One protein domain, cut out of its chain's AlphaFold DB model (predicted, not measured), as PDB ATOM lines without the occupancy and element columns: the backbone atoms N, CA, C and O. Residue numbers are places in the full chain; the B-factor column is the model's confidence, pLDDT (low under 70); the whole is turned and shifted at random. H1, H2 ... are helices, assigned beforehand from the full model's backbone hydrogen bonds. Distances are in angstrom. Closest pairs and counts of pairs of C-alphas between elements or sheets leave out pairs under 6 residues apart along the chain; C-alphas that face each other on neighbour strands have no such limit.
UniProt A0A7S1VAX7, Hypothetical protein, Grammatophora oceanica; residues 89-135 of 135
ATOM      1  N   VAL A  89     267.262 328.682 246.328       85.25
ATOM      2  CA  VAL A  89     265.951 328.449 245.725       85.25
ATOM      3  C   VAL A  89     264.847 329.194 246.471       85.25
ATOM      4  O   VAL A  89     264.696 329.079 247.685       85.25
ATOM      5  N   ASN A  90     264.002 329.893 245.721       85.75
ATOM      6  CA  ASN A  90     262.851 330.642 246.203       85.75
ATOM      7  C   ASN A  90     261.679 330.566 245.192       85.75
ATOM      8  O   ASN A  90     261.832 330.028 244.091       85.75
ATOM      9  N   PRO A  91     260.480 331.084 245.529       88.44
ATOM     10  CA  PRO A  91     259.308 330.976 244.654       88.44
ATOM     11  C   PRO A  91     259.466 331.589 243.255       88.44
ATOM     12  O   PRO A  91     258.708 331.199 242.364       88.44
ATOM     13  N   ASN A  92     260.418 332.513 243.076       87.75
ATOM     14  CA  ASN A  92     260.630 333.261 241.838       87.75
ATOM     15  C   ASN A  92     261.625 332.584 240.883       87.75
ATOM     16  O   ASN A  92     261.551 332.843 239.690       87.75
ATOM     17  N   ASN A  93     262.540 331.742 241.380       86.88
ATOM     18  CA  ASN A  93     263.610 331.131 240.572       86.88
ATOM     19  C   ASN A  93     263.582 329.591 240.549       86.88
ATOM     20  O   ASN A  93     264.355 328.981 239.821       86.88
ATOM     21  N   VAL A  94     262.695 328.943 241.315       87.38
ATOM     22  CA  VAL A  94     262.641 327.471 241.428       87.38
ATOM     23  C   VAL A  94     262.487 326.746 240.088       87.38
ATOM     24  O   VAL A  94     262.955 325.618 239.952       87.38
ATOM     25  N   ASP A  95     261.865 327.383 239.095       87.25
ATOM     26  CA  ASP A  95     261.694 326.783 237.772       87.25
ATOM     27  C   ASP A  95     263.016 326.755 236.994       87.25
ATOM     28  O   ASP A  95     263.307 325.747 236.359       87.25
ATOM     29  N   VAL A  96     263.871 327.777 237.133       86.12
ATOM     30  CA  VAL A  96     265.188 327.856 236.469       86.12
ATOM     31  C   VAL A  96     266.035 326.625 236.795       86.12
ATOM     32  O   VAL A  96     266.578 325.979 235.903       86.12
ATOM     33  N   PHE A  97     266.062 326.230 238.070       81.38
ATOM     34  CA  PHE A  97     266.849 325.091 238.552       81.38
ATOM     35  C   PHE A  97     266.288 323.721 238.163       81.38
ATOM     36  O   PHE A  97     266.970 322.712 238.325       81.38
ATOM     37  N   TRP A  98     265.044 323.665 237.685       79.50
ATOM     38  CA  TRP A  98     264.384 322.414 237.331       79.50
ATOM     39  C   TRP A  98     264.213 322.221 235.827       79.50
ATOM     40  O   TRP A  98     264.404 321.117 235.317       79.50
ATOM     41  N   THR A  99     263.815 323.273 235.115       71.12
ATOM     42  CA  THR A  99     263.518 323.220 233.679       71.12
ATOM     43  C   THR A  99     264.707 323.610 232.811       71.12
ATOM     44  O   THR A  99     264.691 323.290 231.629       71.12
ATOM     45  N   GLY A 100     265.704 324.300 233.376       63.47
ATOM     46  CA  GLY A 100     266.884 324.781 232.654       63.47
ATOM     47  C   GLY A 100     268.066 323.811 232.606       63.47
ATOM     48  O   GLY A 100     269.044 324.113 231.939       63.47
ATOM     49  N   GLN A 101     268.011 322.664 233.292       64.12
ATOM     50  CA  GLN A 101     269.141 321.729 233.336       64.12
ATOM     51  C   GLN A 101     268.997 320.591 232.319       64.12
ATOM     52  O   GLN A 101     267.910 320.028 232.167       64.12
ATOM     53  N   GLU A 102     270.105 320.232 231.661       61.66
ATOM     54  CA  GLU A 102     270.160 319.126 230.693       61.66
ATOM     55  C   GLU A 102     270.019 317.740 231.366       61.66
ATOM     56  O   GLU A 102     269.473 316.832 230.742       61.66
ATOM     57  N   ASP A 103     270.374 317.594 232.658       57.06
ATOM     58  CA  ASP A 103     270.376 316.303 233.382       57.06
ATOM     59  C   ASP A 103     269.650 316.268 234.765       57.06
ATOM     60  O   ASP A 103     270.265 315.923 235.778       57.06
ATOM     61  N   PRO A 104     268.333 316.539 234.903       61.97
ATOM     62  CA  PRO A 104     267.625 316.239 236.150       61.97
ATOM     63  C   PRO A 104     266.836 314.928 236.015       61.97
ATOM     64  O   PRO A 104     265.951 314.841 235.150       61.97
ATOM     65  N   PRO A 105     267.046 313.919 236.898       60.94
ATOM     66  CA  PRO A 105     266.359 313.973 238.206       60.94
ATOM     67  C   PRO A 105     266.939 313.090 239.356       60.94
ATOM     68  O   PRO A 105     267.251 311.931 239.123       60.94
ATOM     69  N   TYR A 106     266.913 313.515 240.637       61.72
ATOM     70  CA  TYR A 106     266.455 312.624 241.741       61.72
ATOM     71  C   TYR A 106     266.227 313.286 243.130       61.72
ATOM     72  O   TYR A 106     267.073 314.047 243.600       61.72
ATOM     73  N   PRO A 107     265.121 312.934 243.825       54.06
ATOM     74  CA  PRO A 107     263.828 312.668 243.223       54.06
ATOM     75  C   PRO A 107     263.155 314.019 243.016       54.06
ATOM     76  O   PRO A 107     262.675 314.637 243.968       54.06
ATOM     77  N   PRO A 108     263.141 314.521 241.783       68.56
ATOM     78  CA  PRO A 108     261.987 315.334 241.422       68.56
ATOM     79  C   PRO A 108     261.359 314.867 240.100       68.56
ATOM     80  O   PRO A 108     262.064 314.630 239.129       68.56
ATOM     81  N   ARG A 109     260.031 314.672 240.104       68.62
ATOM     82  CA  ARG A 109     258.969 315.205 239.206       68.62
ATOM     83  C   ARG A 109     257.612 314.947 239.891       68.62
ATOM     84  O   ARG A 109     257.549 314.114 240.784       68.62
ATOM     85  N   ASP A 110     256.590 315.716 239.503       69.56
ATOM     86  CA  ASP A 110     255.333 316.019 240.218       69.56
ATOM     87  C   ASP A 110     255.554 316.507 241.659       69.56
ATOM     88  O   ASP A 110     255.776 315.745 242.593       69.56
ATOM     89  N   GLY A 111     255.541 317.835 241.825       81.50
ATOM     90  CA  GLY A 111     255.836 318.495 243.100       81.50
ATOM     91  C   GLY A 111     257.289 318.953 243.270       81.50
ATOM     92  O   GLY A 111     257.680 319.269 244.388       81.50
ATOM     93  N   TYR A 112     258.095 319.053 242.199       86.06
ATOM     94  CA  TYR A 112     259.476 319.571 242.292       86.06
ATOM     95  C   TYR A 112     259.529 320.953 242.962       86.06
ATOM     96  O   TYR A 112     260.381 321.195 243.813       86.06
ATOM     97  N   ARG A 113     258.563 321.833 242.652       89.25
ATOM     98  CA  ARG A 113     258.438 323.140 243.306       89.25
ATOM     99  C   ARG A 113     258.281 322.984 244.812       89.25
ATOM    100  O   ARG A 113     259.024 323.595 245.564       89.25
ATOM    101  N   GLU A 114     257.355 322.137 245.258       88.94
ATOM    102  CA  GLU A 114     257.160 321.860 246.684       88.94
ATOM    103  C   GLU A 114     258.420 321.250 247.310       88.94
ATOM    104  O   GLU A 114     258.846 321.670 248.384       88.94
ATOM    105  N   TYR A 115     259.063 320.310 246.615       87.12
ATOM    106  CA  TYR A 115     260.285 319.655 247.064       87.12
ATOM    107  C   TYR A 115     261.415 320.659 247.333       87.12
ATOM    108  O   TYR A 115     262.037 320.596 248.400       87.12
ATOM    109  N   PHE A 116     261.677 321.573 246.395       85.69
ATOM    110  CA  PHE A 116     262.728 322.576 246.544       85.69
ATOM    111  C   PHE A 116     262.336 323.672 247.534       85.69
ATOM    112  O   PHE A 116     263.129 324.010 248.410       85.69
ATOM    113  N   LEU A 117     261.101 324.177 247.473       86.69
ATOM    114  CA  LEU A 117     260.642 325.233 248.377       86.69
ATOM    115  C   LEU A 117     260.582 324.766 249.835       86.69
ATOM    116  O   LEU A 117     260.911 325.538 250.730       86.69
ATOM    117  N   LYS A 118     260.267 323.490 250.095       85.62
ATOM    118  CA  LYS A 118     260.350 322.897 251.441       85.62
ATOM    119  C   LYS A 118     261.782 322.856 251.989       85.62
ATOM    120  O   LYS A 118     261.968 322.735 253.196       85.62
ATOM    121  N   ARG A 119     262.786 322.931 251.114       79.62
ATOM    122  CA  ARG A 119     264.212 322.916 251.466       79.62
ATOM    123  C   ARG A 119     264.846 324.303 251.481       79.62
ATOM    124  O   ARG A 119     266.013 324.415 251.863       79.62
ATOM    125  N   MET A 120     264.096 325.342 251.121       81.88
ATOM    126  CA  MET A 120     264.560 326.721 251.197       81.88
ATOM    127  C   MET A 120     265.096 327.016 252.604       81.88
ATOM    128  O   MET A 120     264.440 326.737 253.606       81.88
ATOM    129  N   GLY A 121     266.316 327.547 252.678       70.38
ATOM    130  CA  GLY A 121     266.941 327.925 253.945       70.38
ATOM    131  C   GLY A 121     267.313 326.767 254.880       70.38
ATOM    132  O   GLY A 121     267.686 327.043 256.017       70.38
ATOM    133  N   THR A 122     267.276 325.495 254.451       70.69
ATOM    134  CA  THR A 122     267.666 324.346 255.310       70.69
ATOM    135  C   THR A 122     269.100 324.472 255.838       70.69
ATOM    136  O   THR A 122     269.391 324.034 256.945       70.69
ATOM    137  N   HIS A 123     269.987 325.100 255.062       67.25
ATOM    138  CA  HIS A 123     271.393 325.281 255.425       67.25
ATOM    139  C   HIS A 123     271.675 326.532 256.269       67.25
ATOM    140  O   HIS A 123     272.739 326.606 256.874       67.25
ATOM    141  N   TRP A 124     270.747 327.493 256.329       67.75
ATOM    142  CA  TRP A 124     271.013 328.830 256.880       67.75
ATOM    143  C   TRP A 124     270.057 329.200 258.027       67.75
ATOM    144  O   TRP A 124     270.525 329.652 259.066       67.75
ATOM    145  N   ASN A 125     268.752 328.941 257.854       69.75
ATOM    146  CA  ASN A 125     267.625 328.874 258.807       69.75
ATOM    147  C   ASN A 125     266.351 329.289 258.043       69.75
ATOM    148  O   ASN A 125     266.140 330.463 257.759       69.75
ATOM    149  N   ALA A 126     265.466 328.333 257.744       64.69
ATOM    150  CA  ALA A 126     264.264 328.564 256.934       64.69
ATOM    151  C   ALA A 126     263.274 329.593 257.525       64.69
ATOM    152  O   ALA A 126     262.417 330.106 256.806       64.69
ATOM    153  N   THR A 127     263.369 329.881 258.827       69.88
ATOM    154  CA  THR A 127     262.477 330.814 259.538       69.88
ATOM    155  C   THR A 127     263.028 332.231 259.650       69.88
ATOM    156  O   THR A 127     262.283 333.142 260.006       69.88
ATOM    157  N   ASP A 128     264.307 332.430 259.332       71.00
ATOM    158  CA  ASP A 128     264.973 333.719 259.452       71.00
ATOM    159  C   ASP A 128     265.288 334.273 258.051       71.00
ATOM    160  O   ASP A 128     266.189 333.794 257.362       71.00
ATOM    161  N   PRO A 129     264.549 335.293 257.582       66.00
ATOM    162  CA  PRO A 129     264.754 335.849 256.252       66.00
ATOM    163  C   PRO A 129     266.065 336.638 256.117       66.00
ATOM    164  O   PRO A 129     266.365 337.074 255.004       66.00
ATOM    165  N   THR A 130     266.810 336.850 257.209       68.31
ATOM    166  CA  THR A 130     268.077 337.596 257.229       68.31
ATOM    167  C   THR A 130     269.299 336.723 256.939       68.31
ATOM    168  O   THR A 130     270.341 337.251 256.561       68.31
ATOM    169  N   VAL A 131     269.167 335.395 257.020       66.44
ATOM    170  CA  VAL A 131     270.231 334.429 256.699       66.44
ATOM    171  C   VAL A 131     270.054 333.863 255.291       66.44
ATOM    172  O   VAL A 131     269.798 332.680 255.069       66.44
ATOM    173  N   LYS A 132     270.147 334.753 254.309       63.72
ATOM    174  CA  LYS A 132     270.157 334.398 252.885       63.72
ATOM    175  C   LYS A 132     271.543 334.646 252.313       63.72
ATOM    176  O   LYS A 132     272.339 335.358 252.930       63.72
ATOM    177  N   LEU A 133     271.829 334.075 251.143       59.88
ATOM    178  CA  LEU A 133     273.025 334.487 250.416       59.88
ATOM    179  C   LEU A 133     272.957 336.010 250.172       59.88
ATOM    180  O   LEU A 133     271.857 336.545 249.979       59.88
ATOM    181  N   PRO A 134     274.096 336.721 250.238       54.38
ATOM    182  CA  PRO A 134     274.152 338.134 249.884       54.38
ATOM    183  C   PRO A 134     273.526 338.354 248.501       54.38
ATOM    184  O   PRO A 134     273.772 337.568 247.589       54.38
ATOM    185  N   ARG A 135     272.689 339.390 248.386       49.34
ATOM    186  CA  ARG A 135     272.119 339.833 247.108       49.34
ATOM    187  C   ARG A 135     273.102 340.700 246.342       49.34
ATOM    188  O   ARG A 135     273.829 341.459 247.023       49.34
TER     189      ARG A 135
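AT A GLANCE: This is residues 89 to 135 of the 135 residues of the protein "Hypothetical protein" of Grammatophora oceanica (UniProt A0A7S1VAX7). With little regular structure, the printed part is mostly loops around two short helices: H2 stands near H1, residues 99 to 106, of which 99 belongs to H1 and 100 to 106 to the link between H1 and H2, stick out, and an unnamed tail, residues 118 to 135, follows H2. The 47 printed residues hold, along the chain, H1 and H2 and no named strand; the class is all helix, with 10 residues in named elements. The whole is elongated, 31 by 19 by 16 A, and only just loose, close to compact, with a radius of gyration of the C-alphas of 11.6 A.

IN THESE COORDINATES: H2, residues 112 to 117, is 8.4 A long and begins at C-alpha 112 (259.476, 319.571, 242.292). H1, residues 96 to 99, is 5.7 A long and begins at C-alpha 96 (265.188, 327.856, 236.469).

HOW THE PARTS SIT: H2 and H1 are close but not clearly touching; their closest C-alphas, of Tyr 112 and Trp 98, are 7.5 A apart. In H2 every O i to N i+4 pair is within hydrogen-bond range; H1 is too short for such a pair.

THE WHOLE: The C-alphas farthest apart, of Glu 102 and Asp 128, are 32.7 A apart. The link from H1 to H2 is long, and the printed part has no cut. Mean pLDDT of the printed part is 73.4; residues 100 to 110, 123 to 127 and 129 to 135 are under 70.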